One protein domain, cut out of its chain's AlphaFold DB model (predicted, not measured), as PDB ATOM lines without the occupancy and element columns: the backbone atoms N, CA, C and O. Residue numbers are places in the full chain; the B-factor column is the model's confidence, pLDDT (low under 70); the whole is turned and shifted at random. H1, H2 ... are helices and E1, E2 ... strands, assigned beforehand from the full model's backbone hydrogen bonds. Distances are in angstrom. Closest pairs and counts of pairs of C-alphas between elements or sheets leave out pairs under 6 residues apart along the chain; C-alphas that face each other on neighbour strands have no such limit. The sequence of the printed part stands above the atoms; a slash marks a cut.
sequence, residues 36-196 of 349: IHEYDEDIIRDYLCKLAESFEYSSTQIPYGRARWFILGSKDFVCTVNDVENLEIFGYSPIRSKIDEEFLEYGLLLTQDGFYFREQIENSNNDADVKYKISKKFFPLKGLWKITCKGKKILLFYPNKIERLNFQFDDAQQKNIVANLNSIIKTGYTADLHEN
ATOM      1  N   ILE A  36      -6.054 -20.274 -37.686       73.81
ATOM      2  CA  ILE A  36      -5.992 -20.161 -39.139       73.81
ATOM      3  C   ILE A  36      -4.798 -20.990 -39.602       73.81
ATOM      4  O   ILE A  36      -3.662 -20.679 -39.264       73.81
ATOM      5  N   HIS A  37      -5.074 -22.047 -40.358       74.19
ATOM      6  CA  HIS A  37      -4.073 -22.987 -40.876       74.19
ATOM      7  C   HIS A  37      -4.366 -23.294 -42.351       74.19
ATOM      8  O   HIS A  37      -4.373 -24.446 -42.784       74.19
ATOM      9  N   GLU A  38      -4.713 -22.257 -43.111       75.31
ATOM     10  CA  GLU A  38      -5.223 -22.345 -44.484       75.31
ATOM     11  C   GLU A  38      -4.078 -22.305 -45.501       75.31
ATOM     12  O   GLU A  38      -3.990 -21.415 -46.347       75.31
ATOM     13  N   TYR A  39      -3.155 -23.256 -45.387       72.06
ATOM     14  CA  TYR A  39      -2.049 -23.407 -46.321       72.06
ATOM     15  C   TYR A  39      -1.646 -24.869 -46.480       72.06
ATOM     16  O   TYR A  39      -1.787 -25.694 -45.576       72.06
ATOM     17  N   ASP A  40      -1.060 -25.158 -47.631       62.31
ATOM     18  CA  ASP A  40      -0.202 -26.304 -47.860       62.31
ATOM     19  C   ASP A  40       1.087 -25.829 -48.544       62.31
ATOM     20  O   ASP A  40       1.323 -24.629 -48.721       62.31
ATOM     21  N   GLU A  41       1.957 -26.776 -48.862       62.69
ATOM     22  CA  GLU A  41       3.222 -26.487 -49.519       62.69
ATOM     23  C   GLU A  41       3.020 -25.782 -50.868       62.69
ATOM     24  O   GLU A  41       3.692 -24.786 -51.137       62.69
ATOM     25  N   ASP A  42       2.057 -26.230 -51.675       63.31
ATOM     26  CA  ASP A  42       1.786 -25.689 -53.007       63.31
ATOM     27  C   ASP A  42       1.255 -24.259 -52.940       63.31
ATOM     28  O   ASP A  42       1.712 -23.396 -53.689       63.31
ATOM     29  N   ILE A  43       0.353 -23.969 -51.998       74.31
ATOM     30  CA  ILE A  43      -0.168 -22.619 -51.755       74.31
ATOM     31  C   ILE A  43       0.973 -21.667 -51.384       74.31
ATOM     32  O   ILE A  43       1.060 -20.557 -51.912       74.31
ATOM     33  N   ILE A  44       1.868 -22.080 -50.479       77.25
ATOM     34  CA  ILE A  44       2.998 -21.237 -50.073       77.25
ATOM     35  C   ILE A  44       3.987 -21.061 -51.227       77.25
ATOM     36  O   ILE A  44       4.415 -19.933 -51.483       77.25
ATOM     37  N   ARG A  45       4.312 -22.131 -51.963       75.19
ATOM     38  CA  ARG A  45       5.168 -22.064 -53.156       75.19
ATOM     39  C   ARG A  45       4.578 -21.141 -54.217       75.19
ATOM     40  O   ARG A  45       5.314 -20.325 -54.758       75.19
ATOM     41  N   ASP A  46       3.275 -21.207 -54.479       78.06
ATOM     42  CA  ASP A  46       2.586 -20.342 -55.442       78.06
ATOM     43  C   ASP A  46       2.707 -18.861 -55.055       78.06
ATOM     44  O   ASP A  46       3.120 -18.038 -55.876       78.06
ATOM     45  N   TYR A  47       2.459 -18.511 -53.788       84.12
ATOM     46  CA  TYR A  47       2.663 -17.136 -53.324       84.12
ATOM     47  C   TYR A  47       4.127 -16.691 -53.404       84.12
ATOM     48  O   TYR A  47       4.389 -15.538 -53.752       84.12
ATOM     49  N   LEU A  48       5.084 -17.571 -53.100       83.38
ATOM     50  CA  LEU A  48       6.513 -17.266 -53.214       83.38
ATOM     51  C   LEU A  48       6.948 -17.089 -54.675       83.38
ATOM     52  O   LEU A  48       7.714 -16.171 -54.965       83.38
ATOM     53  N   CYS A  49       6.424 -17.894 -55.599       80.25
ATOM     54  CA  CYS A  49       6.637 -17.751 -57.038       80.25
ATOM     55  C   CYS A  49       6.071 -16.426 -57.559       80.25
ATOM     56  O   CYS A  49       6.799 -15.663 -58.191       80.25
ATOM     57  N   LYS A  50       4.815 -16.100 -57.226       84.88
ATOM     58  CA  LYS A  50       4.184 -14.817 -57.589       84.88
ATOM     59  C   LYS A  50       4.951 -13.630 -57.029       84.88
ATOM     60  O   LYS A  50       5.127 -12.616 -57.695       84.88
ATOM     61  N   LEU A  51       5.454 -13.749 -55.802       92.00
ATOM     62  CA  LEU A  51       6.312 -12.733 -55.207       92.00
ATOM     63  C   LEU A  51       7.635 -12.585 -55.969       92.00
ATOM     64  O   LEU A  51       8.110 -11.464 -56.166       92.00
ATOM     65  N   ALA A  52       8.227 -13.703 -56.391       89.75
ATOM     66  CA  ALA A  52       9.483 -13.729 -57.124       89.75
ATOM     67  C   ALA A  52       9.400 -13.057 -58.500       89.75
ATOM     68  O   ALA A  52      10.428 -12.627 -59.008       89.75
ATOM     69  N   GLU A  53       8.214 -12.886 -59.084       88.94
ATOM     70  CA  GLU A  53       8.030 -12.100 -60.315       88.94
ATOM     71  C   GLU A  53       8.501 -10.641 -60.165       88.94
ATOM     72  O   GLU A  53       8.828  -9.992 -61.153       88.94
ATOM     73  N   SER A  54       8.605 -10.130 -58.932       93.81
ATOM     74  CA  SER A  54       9.192  -8.814 -58.645       93.81
ATOM     75  C   SER A  54      10.729  -8.787 -58.639       93.81
ATOM     76  O   SER A  54      11.307  -7.740 -58.343       93.81
ATOM     77  N   PHE A  55      11.399  -9.916 -58.878       92.69
ATOM     78  CA  PHE A  55      12.856 -10.048 -58.858       92.69
ATOM     79  C   PHE A  55      13.431 -10.039 -60.277       92.69
ATOM     80  O   PHE A  55      12.730 -10.339 -61.236       92.69
ATOM     81  N   GLU A  56      14.726  -9.730 -60.407       91.06
ATOM     82  CA  GLU A  56      15.423  -9.758 -61.702       91.06
ATOM     83  C   GLU A  56      15.422 -11.160 -62.329       91.06
ATOM     84  O   GLU A  56      15.161 -11.305 -63.520       91.06
ATOM     85  N   TYR A  57      15.679 -12.194 -61.523       79.06
ATOM     86  CA  TYR A  57      15.591 -13.592 -61.927       79.06
ATOM     87  C   TYR A  57      14.568 -14.323 -61.065       79.06
ATOM     88  O   TYR A  57      14.628 -14.268 -59.833       79.06
ATOM     89  N   SER A  58      13.682 -15.078 -61.706       78.06
ATOM     90  CA  SER A  58      12.691 -15.928 -61.045       78.06
ATOM     91  C   SER A  58      12.510 -17.244 -61.799       78.06
ATOM     92  O   SER A  58      12.935 -17.399 -62.951       78.06
ATOM     93  N   SER A  59      11.899 -18.229 -61.139       66.19
ATOM     94  CA  SER A  59      11.561 -19.522 -61.744       66.19
ATOM     95  C   SER A  59      12.767 -20.208 -62.422       66.19
ATOM     96  O   SER A  59      13.795 -20.463 -61.792       66.19
ATOM     97  N   THR A  60      12.675 -20.516 -63.720       60.94
ATOM     98  CA  THR A  60      13.726 -21.205 -64.486       60.94
ATOM     99  C   THR A  60      14.898 -20.305 -64.874       60.94
ATOM    100  O   THR A  60      15.897 -20.805 -65.382       60.94
ATOM    101  N   GLN A  61      14.787 -18.990 -64.671       67.31
ATOM    102  CA  GLN A  61      15.817 -18.015 -65.048       67.31
ATOM    103  C   GLN A  61      16.863 -17.807 -63.946       67.31
ATOM    104  O   GLN A  61      17.861 -17.123 -64.164       67.31
ATOM    105  N   ILE A  62      16.657 -18.393 -62.761       73.56
ATOM    106  CA  ILE A  62      17.537 -18.214 -61.607       73.56
ATOM    107  C   ILE A  62      18.911 -18.840 -61.887       73.56
ATOM    108  O   ILE A  62      19.010 -20.049 -62.122       73.56
ATOM    109  N   PRO A  63      20.009 -18.071 -61.782       75.88
ATOM    110  CA  PRO A  63      21.355 -18.620 -61.861       75.88
ATOM    111  C   PRO A  63      21.715 -19.309 -60.534       75.88
ATOM    112  O   PRO A  63      22.433 -18.748 -59.706       75.88
ATOM    113  N   TYR A  64      21.226 -20.538 -60.324       69.50
ATOM    114  CA  TYR A  64      21.327 -21.280 -59.054       69.50
ATOM    115  C   TYR A  64      22.741 -21.358 -58.474       69.50
ATOM    116  O   TYR A  64      22.906 -21.266 -57.260       69.50
ATOM    117  N   GLY A  65      23.770 -21.483 -59.318       70.44
ATOM    118  CA  GLY A  65      25.161 -21.455 -58.860       70.44
ATOM    119  C   GLY A  65      25.504 -20.145 -58.149       70.44
ATOM    120  O   GLY A  65      25.986 -20.167 -57.019       70.44
ATOM    121  N   ARG A  66      25.188 -18.999 -58.768       78.19
ATOM    122  CA  ARG A  66      25.442 -17.677 -58.175       78.19
ATOM    123  C   ARG A  66      24.548 -17.415 -56.964       78.19
ATOM    124  O   ARG A  66      25.030 -16.973 -55.927       78.19
ATOM    125  N   ALA A  67      23.269 -17.765 -57.071       77.50
ATOM    126  CA  ALA A  67      22.297 -17.587 -55.997       77.50
ATOM    127  C   ALA A  67      22.654 -18.409 -54.740       77.50
ATOM    128  O   ALA A  67      22.510 -17.926 -53.622       77.50
ATOM    129  N   ARG A  68      23.210 -19.618 -54.894       76.06
ATOM    130  CA  ARG A  68      23.756 -20.397 -53.767       76.06
ATOM    131  C   ARG A  68      25.028 -19.774 -53.199       76.06
ATOM    132  O   ARG A  68      25.168 -19.667 -51.981       76.06
ATOM    133  N   TRP A  69      25.932 -19.307 -54.063       77.38
ATOM    134  CA  TRP A  69      27.131 -18.577 -53.639       77.38
ATOM    135  C   TRP A  69      26.810 -17.301 -52.854       77.38
ATOM    136  O   TRP A  69      27.565 -16.940 -51.953       77.38
ATOM    137  N   PHE A  70      25.667 -16.662 -53.110       83.12
ATOM    138  CA  PHE A  70      25.188 -15.522 -52.327       83.12
ATOM    139  C   PHE A  70      25.025 -15.849 -50.831       83.12
ATOM    140  O   PHE A  70      25.316 -15.008 -49.973       83.12
ATOM    141  N   ILE A  71      24.607 -17.071 -50.498       80.06
ATOM    142  CA  ILE A  71      24.492 -17.546 -49.112       80.06
ATOM    143  C   ILE A  71      25.839 -18.063 -48.618       80.06
ATOM    144  O   ILE A  71      26.338 -17.586 -47.601       80.06
ATOM    145  N   LEU A  72      26.459 -18.983 -49.364       75.38
ATOM    146  CA  LEU A  72      27.717 -19.636 -48.976       75.38
ATOM    147  C   LEU A  72      28.869 -18.640 -48.787       75.38
ATOM    148  O   LEU A  72      29.721 -18.822 -47.921       75.38
ATOM    149  N   GLY A  73      28.866 -17.548 -49.549       73.19
ATOM    150  CA  GLY A  73      29.842 -16.467 -49.450       73.19
ATOM    151  C   GLY A  73      29.684 -15.577 -48.211       73.19
ATOM    152  O   GLY A  73      30.375 -14.567 -48.109       73.19
ATOM    153  N   SER A  74      28.762 -15.874 -47.287       75.62
ATOM    154  CA  SER A  74      28.625 -15.166 -46.010       75.62
ATOM    155  C   SER A  74      28.430 -16.137 -44.854       75.62
ATOM    156  O   SER A  74      27.382 -16.767 -44.735       75.62
ATOM    157  N   LYS A  75      29.395 -16.161 -43.926       75.75
ATOM    158  CA  LYS A  75      29.290 -16.932 -42.676       75.75
ATOM    159  C   LYS A  75      27.990 -16.635 -41.916       75.75
ATOM    160  O   LYS A  75      27.367 -17.555 -41.409       75.75
ATOM    161  N   ASP A  76      27.541 -15.379 -41.918       75.88
ATOM    162  CA  ASP A  76      26.312 -14.960 -41.230       75.88
ATOM    163  C   ASP A  76      25.061 -15.646 -41.804       75.88
ATOM    164  O   ASP A  76      24.145 -16.007 -41.068       75.88
ATOM    165  N   PHE A  77      25.025 -15.854 -43.124       78.62
ATOM    166  CA  PHE A  77      23.898 -16.514 -43.785       78.62
ATOM    167  C   PHE A  77      23.990 -18.029 -43.680       78.62
ATOM    168  O   PHE A  77      22.971 -18.664 -43.429       78.62
ATOM    169  N   VAL A  78      25.194 -18.596 -43.773       67.69
ATOM    170  CA  VAL A  78      25.411 -20.032 -43.544       67.69
ATOM    171  C   VAL A  78      24.940 -20.438 -42.147       67.69
ATOM    172  O   VAL A  78      24.231 -21.423 -42.021       67.69
ATOM    173  N   CYS A  79      25.230 -19.647 -41.108       65.56
ATOM    174  CA  CYS A  79      24.750 -19.925 -39.747       65.56
ATOM    175  C   CYS A  79      23.227 -19.769 -39.576       65.56
ATOM    176  O   CYS A  79      22.681 -20.199 -38.564       65.56
ATOM    177  N   THR A  80      22.553 -19.109 -40.520       63.31
ATOM    178  CA  THR A  80      21.100 -18.885 -40.482       63.31
ATOM    179  C   THR A  80      20.330 -20.022 -41.161       63.31
ATOM    180  O   THR A  80      19.156 -20.227 -40.867       63.31
ATOM    181  N   VAL A  81      20.973 -20.752 -42.075       63.75
ATOM    182  CA  VAL A  81      20.356 -21.813 -42.872       63.75
ATOM    183  C   VAL A  81      20.756 -23.163 -42.282       63.75
ATOM    184  O   VAL A  81      21.941 -23.459 -42.169       63.75
ATOM    185  N   ASN A  82      19.783 -24.008 -41.942       52.41
ATOM    186  CA  ASN A  82      20.073 -25.349 -41.417       52.41
ATOM    187  C   ASN A  82      20.672 -26.280 -42.486       52.41
ATOM    188  O   ASN A  82      21.507 -27.123 -42.172       52.41
ATOM    189  N   ASP A  83      20.241 -26.123 -43.741       58.56
ATOM    190  CA  ASP A  83      20.677 -26.929 -44.880       58.56
ATOM    191  C   ASP A  83      20.682 -26.087 -46.165       58.56
ATOM    192  O   ASP A  83      19.640 -25.815 -46.763       58.56
ATOM    193  N   VAL A  84      21.867 -25.635 -46.575       57.84
ATOM    194  CA  VAL A  84      22.029 -24.788 -47.769       57.84
ATOM    195  C   VAL A  84      21.843 -25.588 -49.064       57.84
ATOM    196  O   VAL A  84      21.492 -25.009 -50.093       57.84
ATOM    197  N   GLU A  85      22.063 -26.906 -49.048       54.78
ATOM    198  CA  GLU A  85      21.949 -27.736 -50.252       54.78
ATOM    199  C   GLU A  85      20.488 -27.944 -50.652       54.78
ATOM    200  O   GLU A  85      20.157 -27.857 -51.841       54.78
ATOM    201  N   ASN A  86      19.623 -28.142 -49.656       52.28
ATOM    202  CA  ASN A  86      18.182 -28.313 -49.839       52.28
ATOM    203  C   ASN A  86      17.390 -27.002 -49.779       52.28
ATOM    204  O   ASN A  86      16.162 -27.023 -49.836       52.28
ATOM    205  N   LEU A  87      18.070 -25.859 -49.685       65.12
ATOM    206  CA  LEU A  87      17.407 -24.568 -49.688       65.12
ATOM    207  C   LEU A  87      16.834 -24.262 -51.070       65.12
ATOM    208  O   LEU A  87      17.564 -24.106 -52.057       65.12
ATOM    209  N   GLU A  88      15.517 -24.129 -51.129       72.94
ATOM    210  CA  GLU A  88      14.847 -23.701 -52.341       72.94
ATOM    211  C   GLU A  88      14.925 -22.185 -52.533       72.94
ATOM    212  O   GLU A  88      14.684 -21.398 -51.613       72.94
ATOM    213  N   ILE A  89      15.248 -21.787 -53.763       77.56
ATOM    214  CA  ILE A  89      15.412 -20.397 -54.176       77.56
ATOM    215  C   ILE A  89      14.303 -20.063 -55.168       77.56
ATOM    216  O   ILE A  89      14.192 -20.707 -56.208       77.56
ATOM    217  N   PHE A  90      13.523 -19.028 -54.860       80.25
ATOM    218  CA  PHE A  90      12.381 -18.604 -55.675       80.25
ATOM    219  C   PHE A  90      12.691 -17.370 -56.522       80.25
ATOM    220  O   PHE A  90      12.187 -17.251 -57.636       80.25
ATOM    221  N   GLY A  91      13.537 -16.462 -56.026       83.06
ATOM    222  CA  GLY A  91      13.868 -15.219 -56.721       83.06
ATOM    223  C   GLY A  91      15.247 -14.685 -56.357       83.06
ATOM    224  O   GLY A  91      15.711 -14.848 -55.227       83.06
ATOM    225  N   TYR A  92      15.909 -14.034 -57.310       90.69
ATOM    226  CA  TYR A  92      17.240 -13.464 -57.128       90.69
ATOM    227  C   TYR A  92      17.387 -12.129 -57.864       90.69
ATOM    228  O   TYR A  92      17.104 -12.045 -59.051       90.69
ATOM    229  N   SER A  93      17.833 -11.089 -57.159       94.88
ATOM    230  CA  SER A  93      18.120  -9.758 -57.711       94.88
ATOM    231  C   SER A  93      19.534  -9.330 -57.300       94.88
ATOM    232  O   SER A  93      19.699  -8.670 -56.265       94.88
ATOM    233  N   PRO A  94      20.564  -9.779 -58.039       91.88
ATOM    234  CA  PRO A  94      21.961  -9.500 -57.739       91.88
ATOM    235  C   PRO A  94      22.339  -8.054 -58.049       91.88
ATOM    236  O   PRO A  94      21.947  -7.472 -59.052       91.88
ATOM    237  N   ILE A  95      23.208  -7.496 -57.218       90.75
ATOM    238  CA  ILE A  95      23.877  -6.220 -57.445       90.75
ATOM    239  C   ILE A  95      25.374  -6.504 -57.412       90.75
ATOM    240  O   ILE A  95      25.879  -7.055 -56.435       90.75
ATOM    241  N   ARG A  96      26.097  -6.162 -58.482       85.31
ATOM    242  CA  ARG A  96      27.552  -6.356 -58.521       85.31
ATOM    243  C   ARG A  96      28.246  -5.509 -57.454       85.31
ATOM    244  O   ARG A  96      27.783  -4.409 -57.147       85.31
ATOM    245  N   SER A  97      29.356  -6.020 -56.920       84.69
ATOM    246  CA  SER A  97      30.214  -5.234 -56.035       84.69
ATOM    247  C   SER A  97      30.678  -3.950 -56.721       84.69
ATOM    248  O   SER A  97      30.940  -3.926 -57.923       84.69
ATOM    249  N   LYS A  98      30.805  -2.883 -55.931       83.12
ATOM    250  CA  LYS A  98      31.482  -1.642 -56.324       83.12
ATOM    251  C   LYS A  98      33.009  -1.711 -56.147       83.12
ATOM    252  O   LYS A  98      33.678  -0.686 -56.280       83.12
ATOM    253  N   ILE A  99      33.546  -2.864 -55.744       78.69
ATOM    254  CA  ILE A  99      34.982  -3.143 -55.644       78.69
ATOM    255  C   ILE A  99      35.345  -4.045 -56.826       78.69
ATOM    256  O   ILE A  99      34.876  -5.177 -56.888       78.69
ATOM    257  N   ASP A 100      36.174  -3.550 -57.746       69.31
ATOM    258  CA  ASP A 100      36.458  -4.221 -59.027       69.31
ATOM    259  C   ASP A 100      37.113  -5.605 -58.867       69.31
ATOM    260  O   ASP A 100      36.897  -6.501 -59.681       69.31
ATOM    261  N   GLU A 101      37.877  -5.803 -57.792       71.62
ATOM    262  CA  GLU A 101      38.567  -7.061 -57.472       71.62
ATOM    263  C   GLU A 101      37.684  -8.054 -56.688       71.62
ATOM    264  O   GLU A 101      38.079  -9.197 -56.446       71.62
ATOM    265  N   GLU A 102      36.475  -7.646 -56.283       72.56
ATOM    266  CA  GLU A 102      35.554  -8.469 -55.502       72.56
ATOM    267  C   GLU A 102      34.497  -9.114 -56.410       72.56
ATOM    268  O   GLU A 102      33.543  -8.484 -56.860       72.56
ATOM    269  N   PHE A 103      34.599 -10.429 -56.603       69.88
ATOM    270  CA  PHE A 103      33.608 -11.215 -57.352       69.88
ATOM    271  C   PHE A 103      32.326 -11.526 -56.553       69.88
ATOM    272  O   PHE A 103      31.557 -12.411 -56.932       69.88
ATOM    273  N   LEU A 104      32.092 -10.844 -55.428       78.56
ATOM    274  CA  LEU A 104      30.910 -11.058 -54.597       78.56
ATOM    275  C   LEU A 104      29.700 -10.299 -55.147       78.56
ATOM    276  O   LEU A 104      29.790  -9.163 -55.612       78.56
ATOM    277  N   GLU A 105      28.538 -10.942 -55.047       80.62
ATOM    278  CA  GLU A 105      27.252 -10.339 -55.376       80.62
ATOM    279  C   GLU A 105      26.545  -9.864 -54.094       80.62
ATOM    280  O   GLU A 105      26.529 -10.535 -53.054       80.62
ATOM    281  N   TYR A 106      25.974  -8.671 -54.189       89.00
ATOM    282  CA  TYR A 106      25.077  -8.029 -53.236       89.00
ATOM    283  C   TYR A 106      23.644  -8.117 -53.777       89.00
ATOM    284  O   TYR A 106      23.388  -8.784 -54.774       89.00
ATOM    285  N   GLY A 107      22.686  -7.479 -53.117       93.31
ATOM    286  CA  GLY A 107      21.290  -7.470 -53.526       93.31
ATOM    287  C   GLY A 107      20.422  -8.388 -52.677       93.31
ATOM    288  O   GLY A 107      20.598  -8.456 -51.457       93.31
ATOM    289  N   LEU A 108      19.441  -9.032 -53.308       95.50
ATOM    290  CA  LEU A 108      18.337  -9.703 -52.623       95.50
ATOM    291  C   LEU A 108      18.095 -11.115 -53.158       95.50
ATOM    292  O   LEU A 108      18.017 -11.329 -54.365       95.50
ATOM    293  N   LEU A 109      17.901 -12.061 -52.248       93.00
ATOM    294  CA  LEU A 109      17.592 -13.456 -52.539       93.00
ATOM    295  C   LEU A 109      16.342 -13.876 -51.759       93.00
ATOM    296  O   LEU A 109      16.272 -13.661 -50.550       93.00
ATOM    297  N   LEU A 110      15.375 -14.477 -52.445       91.19
ATOM    298  CA  LEU A 110      14.155 -15.038 -51.870       91.19
ATOM    299  C   LEU A 110      14.243 -16.561 -51.827       91.19
ATOM    300  O   LEU A 110      14.548 -17.209 -52.829       91.19
ATOM    301  N   THR A 111      13.902 -17.117 -50.672       83.31
ATOM    302  CA  THR A 111      13.921 -18.556 -50.393       83.31
ATOM    303  C   THR A 111      12.661 -18.970 -49.638       83.31
ATOM    304  O   THR A 111      11.875 -18.109 -49.238       83.31
ATOM    305  N   GLN A 112      12.503 -20.270 -49.386       73.44
ATOM    306  CA  GLN A 112      11.417 -20.798 -48.549       73.44
ATOM    307  C   GLN A 112      11.411 -20.230 -47.115       73.44
ATOM    308  O   GLN A 112      10.354 -20.121 -46.502       73.44
ATOM    309  N   ASP A 113      12.573 -19.824 -46.587       78.50
ATOM    310  CA  ASP A 113      12.708 -19.343 -45.206       78.50
ATOM    311  C   ASP A 113      12.488 -17.826 -45.083       78.50
ATOM    312  O   ASP A 113      12.207 -17.311 -43.996       78.50
ATOM    313  N   GLY A 114      12.614 -17.091 -46.194       87.94
ATOM    314  CA  GLY A 114      12.495 -15.636 -46.251       87.94
ATOM    315  C   GLY A 114      13.506 -14.973 -47.187       87.94
ATOM    316  O   GLY A 114      13.988 -15.581 -48.148       87.94
ATOM    317  N   PHE A 115      13.820 -13.704 -46.906       92.38
ATOM    318  CA  PHE A 115      14.720 -12.889 -47.726       92.38
ATOM    319  C   PHE A 115      16.121 -12.791 -47.125       92.38
ATOM    320  O   PHE A 115      16.282 -12.360 -45.981       92.38
ATOM    321  N   TYR A 116      17.141 -13.063 -47.932       92.38
ATOM    322  CA  TYR A 116      18.530 -12.727 -47.635       92.38
ATOM    323  C   TYR A 116      18.902 -11.458 -48.389       92.38
ATOM    324  O   TYR A 116      18.790 -11.390 -49.610       92.38
ATOM    325  N   PHE A 117      19.355 -10.449 -47.657       93.69
ATOM    326  CA  PHE A 117      19.690  -9.145 -48.204       93.69
ATOM    327  C   PHE A 117      21.113  -8.761 -47.831       93.69
ATOM    328  O   PHE A 117      21.490  -8.781 -46.655       93.69
ATOM    329  N   ARG A 118      21.893  -8.374 -48.833       91.19
ATOM    330  CA  ARG A 118      23.259  -7.894 -48.661       91.19
ATOM    331  C   ARG A 118      23.396  -6.563 -49.380       91.19
ATOM    332  O   ARG A 118      23.111  -6.479 -50.566       91.19
ATOM    333  N   GLU A 119      23.862  -5.535 -48.690       89.88
ATOM    334  CA  GLU A 119      24.088  -4.215 -49.278       89.88
ATOM    335  C   GLU A 119      25.485  -3.694 -48.964       89.88
ATOM    336  O   GLU A 119      26.055  -3.958 -47.900       89.88
ATOM    337  N   GLN A 120      26.019  -2.941 -49.919       87.81
ATOM    338  CA  GLN A 120      27.284  -2.241 -49.805       87.81
ATOM    339  C   GLN A 120      26.998  -0.756 -49.578       87.81
ATOM    340  O   GLN A 120      26.409  -0.086 -50.428       87.81
ATOM    341  N   ILE A 121      27.396  -0.252 -48.415       85.50
ATOM    342  CA  ILE A 121      27.159   1.121 -47.971       85.50
ATOM    343  C   ILE A 121      28.489   1.867 -48.035       85.50
ATOM    344  O   ILE A 121      29.488   1.392 -47.503       85.50
ATOM    345  N   GLU A 122      28.520   3.028 -48.679       80.88
ATOM    346  CA  GLU A 122      29.716   3.879 -48.696       80.88
ATOM    347  C   GLU A 122      30.049   4.368 -47.285       80.88
ATOM    348  O   GLU A 122      29.171   4.815 -46.541       80.88
ATOM    349  N   ASN A 123      31.316   4.230 -46.896       76.25
ATOM    350  CA  ASN A 123      31.781   4.683 -45.596       76.25
ATOM    351  C   ASN A 123      32.027   6.196 -45.658       76.25
ATOM    352  O   ASN A 123      32.922   6.652 -46.363       76.25
ATOM    353  N   SER A 124      31.217   6.980 -44.946       63.75
ATOM    354  CA  SER A 124      31.362   8.442 -44.885       63.75
ATOM    355  C   SER A 124      32.406   8.908 -43.867       63.75
ATOM    356  O   SER A 124      32.659  10.105 -43.767       63.75
ATOM    357  N   ASN A 125      32.967   7.994 -43.068       60.94
ATOM    358  CA  ASN A 125      34.013   8.322 -42.108       60.94
ATOM    359  C   ASN A 125      35.380   8.243 -42.796       60.94
ATOM    360  O   ASN A 125      35.653   7.275 -43.498       60.94
ATOM    361  N   ASN A 126      36.235   9.239 -42.543       51.94
ATOM    362  CA  ASN A 126      37.609   9.380 -43.049       51.94
ATOM    363  C   ASN A 126      38.591   8.292 -42.538       51.94
ATOM    364  O   ASN A 126      39.768   8.582 -42.334       51.94
ATOM    365  N   ASP A 127      38.138   7.060 -42.296       55.31
ATOM    366  CA  ASP A 127      39.040   5.926 -42.099       55.31
ATOM    367  C   ASP A 127      39.521   5.471 -43.478       55.31
ATOM    368  O   ASP A 127      38.775   4.871 -44.255       55.31
ATOM    369  N   ALA A 128      40.765   5.824 -43.797       58.03
ATOM    370  CA  ALA A 128      41.344   5.738 -45.135       58.03
ATOM    371  C   ALA A 128      41.425   4.311 -45.723       58.03
ATOM    372  O   ALA A 128      41.648   4.175 -46.921       58.03
ATOM    373  N   ASP A 129      41.206   3.265 -44.919       61.75
ATOM    374  CA  ASP A 129      41.437   1.869 -45.319       61.75
ATOM    375  C   ASP A 129      40.180   1.097 -45.762       61.75
ATOM    376  O   ASP A 129      40.294   0.088 -46.456       61.75
ATOM    377  N   VAL A 130      38.961   1.534 -45.408       67.25
ATOM    378  CA  VAL A 130      37.731   0.781 -45.736       67.25
ATOM    379  C   VAL A 130      36.689   1.679 -46.393       67.25
ATOM    380  O   VAL A 130      35.863   2.310 -45.732       67.25
ATOM    381  N   LYS A 131      36.691   1.674 -47.732       74.94
ATOM    382  CA  LYS A 131      35.787   2.470 -48.586       74.94
ATOM    383  C   LYS A 131      34.304   2.103 -48.434       74.94
ATOM    384  O   LYS A 131      33.435   2.960 -48.594       74.94
ATOM    385  N   TYR A 132      33.995   0.845 -48.117       78.81
ATOM    386  CA  TYR A 132      32.618   0.360 -48.035       78.81
ATOM    387  C   TYR A 132      32.363  -0.488 -46.790       78.81
ATOM    388  O   TYR A 132      33.115  -1.406 -46.474       78.81
ATOM    389  N   LYS A 133      31.233  -0.236 -46.131       84.06
ATOM    390  CA  LYS A 133      30.675  -1.076 -45.077       84.06
ATOM    391  C   LYS A 133      29.662  -2.050 -45.670       84.06
ATOM    392  O   LYS A 133      28.739  -1.650 -46.375       84.06
ATOM    393  N   ILE A 134      29.788  -3.326 -45.325       85.62
ATOM    394  CA  ILE A 134      28.855  -4.369 -45.759       85.62
ATOM    395  C   ILE A 134      27.760  -4.530 -44.701       85.62
ATOM    396  O   ILE A 134      28.056  -4.769 -43.529       85.62
ATOM    397  N   SER A 135      26.492  -4.424 -45.101       88.25
ATOM    398  CA  SER A 135      25.351  -4.808 -44.265       88.25
ATOM    399  C   SER A 135      24.723  -6.088 -44.797       88.25
ATOM    400  O   SER A 135      24.523  -6.255 -45.998       88.25
ATOM    401  N   LYS A 136      24.421  -7.009 -43.885       90.44
ATOM    402  CA  LYS A 136      23.789  -8.296 -44.166       90.44
ATOM    403  C   LYS A 136      22.584  -8.425 -43.258       90.44
ATOM    404  O   LYS A 136      22.697  -8.195 -42.054       90.44
ATOM    405  N   LYS A 137      21.436  -8.773 -43.825       92.06
ATOM    406  CA  LYS A 137      20.187  -8.939 -43.087       92.06
ATOM    407  C   LYS A 137      19.425 -10.136 -43.618       92.06
ATOM    408  O   LYS A 137      19.340 -10.339 -44.826       92.06
ATOM    409  N   PHE A 138      18.852 -10.893 -42.696       91.62
ATOM    410  CA  PHE A 138      17.894 -11.940 -42.999       91.62
ATOM    411  C   PHE A 138      16.518 -11.518 -42.488       91.62
ATOM    412  O   PHE A 138      16.377 -11.077 -41.343       91.62
ATOM    413  N   PHE A 139      15.518 -11.630 -43.354       93.75
ATOM    414  CA  PHE A 139      14.125 -11.315 -43.071       93.75
ATOM    415  C   PHE A 139      13.315 -12.617 -43.138       93.75
ATOM    416  O   PHE A 139      12.893 -12.999 -44.233       93.75
ATOM    417  N   PRO A 140      13.135 -13.321 -42.008       92.12
ATOM    418  CA  PRO A 140      12.435 -14.600 -41.994       92.12
ATOM    419  C   PRO A 140      10.941 -14.446 -42.295       92.12
ATOM    420  O   PRO A 140      10.323 -13.460 -41.904       92.12
ATOM    421  N   LEU A 141      10.314 -15.467 -42.878       88.12
ATOM    422  CA  LEU A 141       8.848 -15.575 -42.863       88.12
ATOM    423  C   LEU A 141       8.330 -15.856 -41.444       88.12
ATOM    424  O   LEU A 141       7.255 -15.398 -41.060       88.12
ATOM    425  N   LYS A 142       9.123 -16.567 -40.634       88.31
ATOM    426  CA  LYS A 142       8.814 -16.885 -39.235       88.31
ATOM    427  C   LYS A 142       8.527 -15.623 -38.416       88.31
ATOM    428  O   LYS A 142       9.403 -14.785 -38.201       88.31
ATOM    429  N   GLY A 143       7.304 -15.530 -37.892       89.56
ATOM    430  CA  GLY A 143       6.870 -14.428 -37.029       89.56
ATOM    431  C   GLY A 143       6.667 -13.093 -37.746       89.56
ATOM    432  O   GLY A 143       6.466 -12.079 -37.075       89.56
ATOM    433  N   LEU A 144       6.716 -13.069 -39.082       96.19
ATOM    434  CA  LEU A 144       6.296 -11.907 -39.853       96.19
ATOM    435  C   LEU A 144       4.782 -11.748 -39.693       96.19
ATOM    436  O   LEU A 144       4.016 -12.587 -40.161       96.19
ATOM    437  N   TRP A 145       4.352 -10.684 -39.020       96.12
ATOM    438  CA  TRP A 145       2.937 -10.497 -38.673       96.12
ATOM    439  C   TRP A 145       2.264  -9.350 -39.413       96.12
ATOM    440  O   TRP A 145       1.039  -9.280 -39.501       96.12
ATOM    441  N   LYS A 146       3.061  -8.430 -39.955       96.50
ATOM    442  CA  LYS A 146       2.568  -7.316 -40.755       96.50
ATOM    443  C   LYS A 146       3.641  -6.845 -41.721       96.50
ATOM    444  O   LYS A 146       4.831  -6.832 -41.403       96.50
ATOM    445  N   ILE A 147       3.195  -6.404 -42.889       96.38
ATOM    446  CA  ILE A 147       4.037  -5.758 -43.888       96.38
ATOM    447  C   ILE A 147       3.337  -4.519 -44.444       96.38
ATOM    448  O   ILE A 147       2.139  -4.535 -44.724       96.38
ATOM    449  N   THR A 148       4.084  -3.424 -44.582       94.19
ATOM    450  CA  THR A 148       3.572  -2.154 -45.119       94.19
ATOM    451  C   THR A 148       4.634  -1.426 -45.932       94.19
ATOM    452  O   THR A 148       5.816  -1.543 -45.615       94.19
ATOM    453  N   CYS A 149       4.229  -0.584 -46.882       90.50
ATOM    454  CA  CYS A 149       5.136   0.358 -47.544       90.50
ATOM    455  C   CYS A 149       5.079   1.749 -46.903       90.50
ATOM    456  O   CYS A 149       4.006   2.239 -46.550       90.50
ATOM    457  N   LYS A 150       6.233   2.416 -46.803       86.00
ATOM    458  CA  LYS A 150       6.342   3.846 -46.479       86.00
ATOM    459  C   LYS A 150       7.287   4.520 -47.475       86.00
ATOM    460  O   LYS A 150       8.505   4.500 -47.291       86.00
ATOM    461  N   GLY A 151       6.727   5.115 -48.528       84.69
ATOM    462  CA  GLY A 151       7.508   5.551 -49.694       84.69
ATOM    463  C   GLY A 151       8.185   4.347 -50.355       84.69
ATOM    464  O   GLY A 151       7.594   3.277 -50.405       84.69
ATOM    465  N   LYS A 152       9.458   4.478 -50.749       81.81
ATOM    466  CA  LYS A 152      10.256   3.394 -51.362       81.81
ATOM    467  C   LYS A 152      10.798   2.345 -50.374       81.81
ATOM    468  O   LYS A 152      11.819   1.718 -50.632       81.81
ATOM    469  N   LYS A 153      10.202   2.224 -49.184       85.69
ATOM    470  CA  LYS A 153      10.694   1.338 -48.115       85.69
ATOM    471  C   LYS A 153       9.617   0.352 -47.717       85.69
ATOM    472  O   LYS A 153       8.512   0.763 -47.359       85.69
ATOM    473  N   ILE A 154       9.980  -0.925 -47.691       94.06
ATOM    474  CA  ILE A 154       9.132  -1.990 -47.163       94.06
ATOM    475  C   ILE A 154       9.472  -2.175 -45.681       94.06
ATOM    476  O   ILE A 154      10.632  -2.355 -45.303       94.06
ATOM    477  N   LEU A 155       8.452  -2.086 -44.832       95.69
ATOM    478  CA  LEU A 155       8.541  -2.290 -43.390       95.69
ATOM    479  C   LEU A 155       7.985  -3.670 -43.051       95.69
ATOM    480  O   LEU A 155       6.817  -3.945 -43.332       95.69
ATOM    481  N   LEU A 156       8.816  -4.502 -42.430       97.00
ATOM    482  CA  LEU A 156       8.483  -5.851 -41.987       97.00
ATOM    483  C   LEU A 156       8.398  -5.869 -40.463       97.00
ATOM    484  O   LEU A 156       9.341  -5.475 -39.775       97.00
ATOM    485  N   PHE A 157       7.261  -6.302 -39.938       97.19
ATOM    486  CA  PHE A 157       6.965  -6.274 -38.514       97.19
ATOM    487  C   PHE A 157       7.111  -7.680 -37.929       97.19
ATOM    488  O   PHE A 157       6.478  -8.627 -38.393       97.19
ATOM    489  N   TYR A 158       7.935  -7.784 -36.889       95.69
ATOM    490  CA  TYR A 158       8.250  -9.006 -36.143       95.69
ATOM    491  C   TYR A 158       7.889  -8.831 -34.660       95.69
ATOM    492  O   TYR A 158       7.653  -7.698 -34.239       95.69
ATOM    493  N   PRO A 159       7.886  -9.883 -33.821       92.38
ATOM    494  CA  PRO A 159       7.411  -9.788 -32.435       92.38
ATOM    495  C   PRO A 159       8.098  -8.693 -31.608       92.38
ATOM    496  O   PRO A 159       7.452  -7.995 -30.835       92.38
ATOM    497  N   ASN A 160       9.403  -8.500 -31.827       87.94
ATOM    498  CA  ASN A 160      10.237  -7.620 -31.000       87.94
ATOM    499  C   ASN A 160      10.894  -6.482 -31.791       87.94
ATOM    500  O   ASN A 160      11.677  -5.717 -31.231       87.94
ATOM    501  N   LYS A 161      10.655  -6.392 -33.105       92.12
ATOM    502  CA  LYS A 161      11.343  -5.424 -33.968       92.12
ATOM    503  C   LYS A 161      10.580  -5.122 -35.249       92.12
ATOM    504  O   LYS A 161       9.818  -5.951 -35.740       92.12
ATOM    505  N   ILE A 162      10.857  -3.952 -35.816       93.88
ATOM    506  CA  ILE A 162      10.438  -3.569 -37.165       93.88
ATOM    507  C   ILE A 162      11.700  -3.439 -38.007       93.88
ATOM    508  O   ILE A 162      12.569  -2.617 -37.716       93.88
ATOM    509  N   GLU A 163      11.791  -4.243 -39.054       93.75
ATOM    510  CA  GLU A 163      12.918  -4.249 -39.975       93.75
ATOM    511  C   GLU A 163      12.561  -3.505 -41.260       93.75
ATOM    512  O   GLU A 163      11.405  -3.461 -41.689       93.75
ATOM    513  N   ARG A 164      13.569  -2.886 -41.875       92.75
ATOM    514  CA  ARG A 164      13.405  -2.099 -43.102       92.75
ATOM    515  C   ARG A 164      14.156  -2.774 -44.236       92.75
ATOM    516  O   ARG A 164      15.380  -2.894 -44.159       92.75
ATOM    517  N   LEU A 165      13.428  -3.171 -45.274       92.12
ATOM    518  CA  LEU A 165      14.001  -3.641 -46.526       92.12
ATOM    519  C   LEU A 165      14.151  -2.445 -47.472       92.12
ATOM    520  O   LEU A 165      13.166  -1.892 -47.965       92.12
ATOM    521  N   ASN A 166      15.402  -2.032 -47.673       86.69
ATOM    522  CA  ASN A 166      15.782  -0.905 -48.521       86.69
ATOM    523  C   ASN A 166      16.333  -1.428 -49.855       86.69
ATOM    524  O   ASN A 166      17.520  -1.296 -50.136       86.69
ATOM    525  N   PHE A 167      15.475  -2.044 -50.664       88.38
ATOM    526  CA  PHE A 167      15.835  -2.484 -52.010       88.38
ATOM    527  C   PHE A 167      15.160  -1.588 -53.057       88.38
ATOM    528  O   PHE A 167      14.083  -1.044 -52.805       88.38
ATOM    529  N   GLN A 168      15.806  -1.396 -54.210       88.88
ATOM    530  CA  GLN A 168      15.298  -0.540 -55.287       88.88
ATOM    531  C   GLN A 168      14.203  -1.274 -56.071       88.88
ATOM    532  O   GLN A 168      14.454  -1.809 -57.142       88.88
ATOM    533  N   PHE A 169      12.999  -1.313 -55.509       89.31
ATOM    534  CA  PHE A 169      11.806  -1.805 -56.195       89.31
ATOM    535  C   PHE A 169      11.016  -0.653 -56.811       89.31
ATOM    536  O   PHE A 169      10.849   0.390 -56.164       89.31
ATOM    537  N   ASP A 170      10.469  -0.860 -58.005       92.00
ATOM    538  CA  ASP A 170       9.442   0.021 -58.560       92.00
ATOM    539  C   ASP A 170       8.094  -0.130 -57.821       92.00
ATOM    540  O   ASP A 170       7.902  -1.014 -56.978       92.00
ATOM    541  N   ASP A 171       7.141   0.758 -58.107       91.38
ATOM    542  CA  ASP A 171       5.853   0.777 -57.407       91.38
ATOM    543  C   ASP A 171       5.013  -0.491 -57.651       91.38
ATOM    544  O   ASP A 171       4.230  -0.885 -56.781       91.38
ATOM    545  N   ALA A 172       5.152  -1.141 -58.810       93.56
ATOM    546  CA  ALA A 172       4.435  -2.371 -59.136       93.56
ATOM    547  C   ALA A 172       5.043  -3.566 -58.388       93.56
ATOM    548  O   ALA A 172       4.319  -4.313 -57.724       93.56
ATOM    549  N   GLN A 173       6.371  -3.679 -58.398       94.38
ATOM    550  CA  GLN A 173       7.137  -4.675 -57.660       94.38
ATOM    551  C   GLN A 173       6.854  -4.596 -56.158       94.38
ATOM    552  O   GLN A 173       6.590  -5.622 -55.527       94.38
ATOM    553  N   GLN A 174       6.840  -3.383 -55.587       93.00
ATOM    554  CA  GLN A 174       6.510  -3.168 -54.174       93.00
ATOM    555  C   GLN A 174       5.095  -3.640 -53.841       93.00
ATOM    556  O   GLN A 174       4.900  -4.345 -52.849       93.00
ATOM    557  N   LYS A 175       4.102  -3.271 -54.663       93.94
ATOM    558  CA  LYS A 175       2.714  -3.709 -54.470       93.94
ATOM    559  C   LYS A 175       2.597  -5.228 -54.525       93.94
ATOM    560  O   LYS A 175       1.947  -5.799 -53.654       93.94
ATOM    561  N   ASN A 176       3.257  -5.872 -55.486       95.25
ATOM    562  CA  ASN A 176       3.237  -7.324 -55.639       95.25
ATOM    563  C   ASN A 176       3.864  -8.046 -54.431       95.25
ATOM    564  O   ASN A 176       3.271  -8.979 -53.887       95.25
ATOM    565  N   ILE A 177       5.012  -7.568 -53.936       95.25
ATOM    566  CA  ILE A 177       5.673  -8.135 -52.748       95.25
ATOM    567  C   ILE A 177       4.782  -8.005 -51.512       95.25
ATOM    568  O   ILE A 177       4.567  -8.976 -50.786       95.25
ATOM    569  N   VAL A 178       4.241  -6.808 -51.273       95.94
ATOM    570  CA  VAL A 178       3.371  -6.554 -50.118       95.94
ATOM    571  C   VAL A 178       2.078  -7.357 -50.204       95.94
ATOM    572  O   VAL A 178       1.619  -7.857 -49.177       95.94
ATOM    573  N   ALA A 179       1.490  -7.501 -51.392       96.88
ATOM    574  CA  ALA A 179       0.280  -8.287 -51.588       96.88
ATOM    575  C   ALA A 179       0.519  -9.770 -51.273       96.88
ATOM    576  O   ALA A 179      -0.170 -10.312 -50.410       96.88
ATOM    577  N   ASN A 180       1.527 -10.399 -51.888       96.25
ATOM    578  CA  ASN A 180       1.790 -11.829 -51.701       96.25
ATOM    579  C   ASN A 180       2.253 -12.166 -50.277       96.25
ATOM    580  O   ASN A 180       1.792 -13.154 -49.712       96.25
ATOM    581  N   LEU A 181       3.069 -11.323 -49.629       96.56
ATOM    582  CA  LEU A 181       3.414 -11.541 -48.215       96.56
ATOM    583  C   LEU A 181       2.210 -11.372 -47.293       96.56
ATOM    584  O   LEU A 181       2.060 -12.152 -46.360       96.56
ATOM    585  N   ASN A 182       1.330 -10.397 -47.544       96.75
ATOM    586  CA  ASN A 182       0.086 -10.303 -46.779       96.75
ATOM    587  C   ASN A 182      -0.808 -11.529 -46.997       96.75
ATOM    588  O   ASN A 182      -1.451 -11.962 -46.045       96.75
ATOM    589  N   SER A 183      -0.847 -12.101 -48.204       94.88
ATOM    590  CA  SER A 183      -1.556 -13.359 -48.458       94.88
ATOM    591  C   SER A 183      -0.959 -14.509 -47.650       94.88
ATOM    592  O   SER A 183      -1.701 -15.177 -46.937       94.88
ATOM    593  N   ILE A 184       0.371 -14.668 -47.645       90.44
ATOM    594  CA  ILE A 184       1.062 -15.677 -46.824       90.44
ATOM    595  C   ILE A 184       0.747 -15.486 -45.331       90.44
ATOM    596  O   ILE A 184       0.386 -16.446 -44.659       90.44
ATOM    597  N   ILE A 185       0.808 -14.257 -44.804       93.94
ATOM    598  CA  ILE A 185       0.482 -13.965 -43.395       93.94
ATOM    599  C   ILE A 185      -0.963 -14.365 -43.067       93.94
ATOM    600  O   ILE A 185      -1.217 -14.945 -42.013       93.94
ATOM    601  N   LYS A 186      -1.910 -14.072 -43.966       92.88
ATOM    602  CA  LYS A 186      -3.333 -14.388 -43.773       92.88
ATOM    603  C   LYS A 186      -3.614 -15.885 -43.701       92.88
ATOM    604  O   LYS A 186      -4.573 -16.246 -43.037       92.88
ATOM    605  N   THR A 187      -2.793 -16.730 -44.327       84.12
ATOM    606  CA  THR A 187      -2.951 -18.193 -44.224       84.12
ATOM    607  C   THR A 187      -2.659 -18.747 -42.826       84.12
ATOM    608  O   THR A 187      -3.008 -19.889 -42.541       84.12
ATOM    609  N   GLY A 188      -1.995 -17.970 -41.960       83.81
ATOM    610  CA  GLY A 188      -1.510 -18.413 -40.650       83.81
ATOM    611  C   GLY A 188      -0.117 -19.050 -40.667       83.81
ATOM    612  O   GLY A 188       0.499 -19.195 -39.611       83.81
ATOM    613  N   TYR A 189       0.452 -19.309 -41.850       83.81
ATOM    614  CA  TYR A 189       1.766 -19.940 -42.016       83.81
ATOM    615  C   TYR A 189       2.882 -19.280 -41.191       83.81
ATOM    616  O   TYR A 189       3.637 -19.948 -40.483       83.81
ATOM    617  N   THR A 190       2.977 -17.948 -41.217       90.06
ATOM    618  CA  THR A 190       4.037 -17.216 -40.498       90.06
ATOM    619  C   THR A 190       3.895 -17.294 -38.975       90.06
ATOM    620  O   THR A 190       4.908 -17.247 -38.264       90.06
ATOM    621  N   ALA A 191       2.664 -17.427 -38.470       89.06
ATOM    622  CA  ALA A 191       2.360 -17.613 -37.054       89.06
ATOM    623  C   ALA A 191       2.677 -19.045 -36.604       89.06
ATOM    624  O   ALA A 191       3.297 -19.238 -35.557       89.06
ATOM    625  N   ASP A 192       2.354 -20.039 -37.427       81.88
ATOM    626  CA  ASP A 192       2.649 -21.446 -37.148       81.88
ATOM    627  C   ASP A 192       4.151 -21.732 -37.130       81.88
ATOM    628  O   ASP A 192       4.639 -22.431 -36.236       81.88
ATOM    629  N   LEU A 193       4.911 -21.117 -38.044       83.50
ATOM    630  CA  LEU A 193       6.376 -21.122 -37.997       83.50
ATOM    631  C   LEU A 193       6.918 -20.478 -36.713       83.50
ATOM    632  O   LEU A 193       7.956 -20.893 -36.189       83.50
ATOM    633  N   HIS A 194       6.253 -19.433 -36.208       87.56
ATOM    634  CA  HIS A 194       6.660 -18.753 -34.980       87.56
ATOM    635  C   HIS A 194       6.445 -19.631 -33.746       87.56
ATOM    636  O   HIS A 194       7.344 -19.752 -32.917       87.56
ATOM    637  N   GLU A 195       5.281 -20.269 -33.662       83.88
ATOM    638  CA  GLU A 195       4.872 -21.129 -32.551       83.88
ATOM    639  C   GLU A 195       5.444 -22.551 -32.637       83.88
ATOM    640  O   GLU A 195       5.167 -23.356 -31.744       83.88
ATOM    641  N   ASN A 196       6.217 -22.873 -33.682       76.06
ATOM    642  CA  ASN A 196       6.658 -24.232 -34.008       76.06
ATOM    643  C   ASN A 196       5.475 -25.223 -33.980       76.06
ATOM    644  O   ASN A 196       5.546 -26.302 -33.387       76.06
TER     645      ASN A 196
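Overview. This is residues 36 to 196 of the 349 residues of an uncharacterized protein of Streptococcus suis (strain 89/1591) (UniProt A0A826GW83). What is the main picture? Two antiparallel sheets make two parts: a sheet of four strands, E1 to E4, with H1 and H2 on opposite faces, and a smaller one, E5 to E7, with H4 over one face; H1 and H4 lie side by side and join the parts. What is printed? The printed part has 161 residues with five named helices and seven named strands, H1 H2 H3 E1 E2 E3 E4 E5 E6 E7 H4 H5, class mixed; the strand orders are E1 E2 E3 E4 and E5 E6 E7. How large is it? It is compact, with a radius of gyration of the C-alphas of 16.1 A, yet elongated, spanning 54 by 33 by 31 A.

Arrangement. What makes the larger sheet? E1, residues 89 to 96, E2, 105 to 111, E3, 114 to 122, and E4, 132 to 140, form a meander, each strand the antiparallel neighbour of the one before; N 93 and O 108 at 2.8 A, N 109 and O 116 at 2.9 A, and N 117 and O 137 at 2.8 A are within hydrogen-bond range. What is on it? H1, residues 41 to 52, runs along the strands at a height of 8.2 A over the sheet, and H2, residues 64 to 72, across them on the opposite face at 8.8 A: three layers, helices on both faces; the closest C-alphas are Ala 52 and Gly 91, 4.6 A, and Phe 70 and Glu 105, 6.4 A. H3, residues 75 to 78, only grazes this sheet and only just touches H2, only at the corner, with 3 pairs of C-alphas within 8 A, the closest Ile 71 and Phe 77, 5.5 A. What of the smaller sheet? E5, residues 146 to 150, E6, 153 to 158, and E7, 161 to 165, form a second meander, with N 155 and O 148, and N 163 and O 156, each at 2.8 A. H4, residues 171 to 186, lies over E5 at a height of 8.3 A, along the strands: two layers, a helix on one face; the closest C-alphas are Ile 147 and Val 178, 6.3 A. How do the helices stand? H4 touches H1, closest C-alphas Leu 51 and Ile 177, 5.3 A, opposite ways at a shallow tilt of 17 degrees; H5, residues 189 to 195, is close but not clearly touching H4, closest C-alphas Ile 184 and Thr 190, 7.2 A. Every O i to N i+4 pair is within hydrogen-bond range in H1, H4 and H5, 4 of 5 in H2, and H3 is too short for one.

Along the chain. Where do the elements begin and end? H1 begins at C-alpha 41 (3.222, -26.487, -49.519), and H5 ends at C-alpha 195 (4.872, -21.129, -32.551). Which are long? From first to last C-alpha E3 measures 26.1 A, E4 25.8 A, H4 22.4 A and H1 16.1 A.

Size, cuts and confidence. How far does it reach? The two C-alphas farthest apart, Glu 38 and Ala 128, are 54.4 A apart, and the printed part has no cut. Which link is long? H1 to H2, 11 residues. Where is confidence low? The mean pLDDT of the printed part is 82.4, and 26 residues are under 70, among them 78 to 87 and 124 to 130.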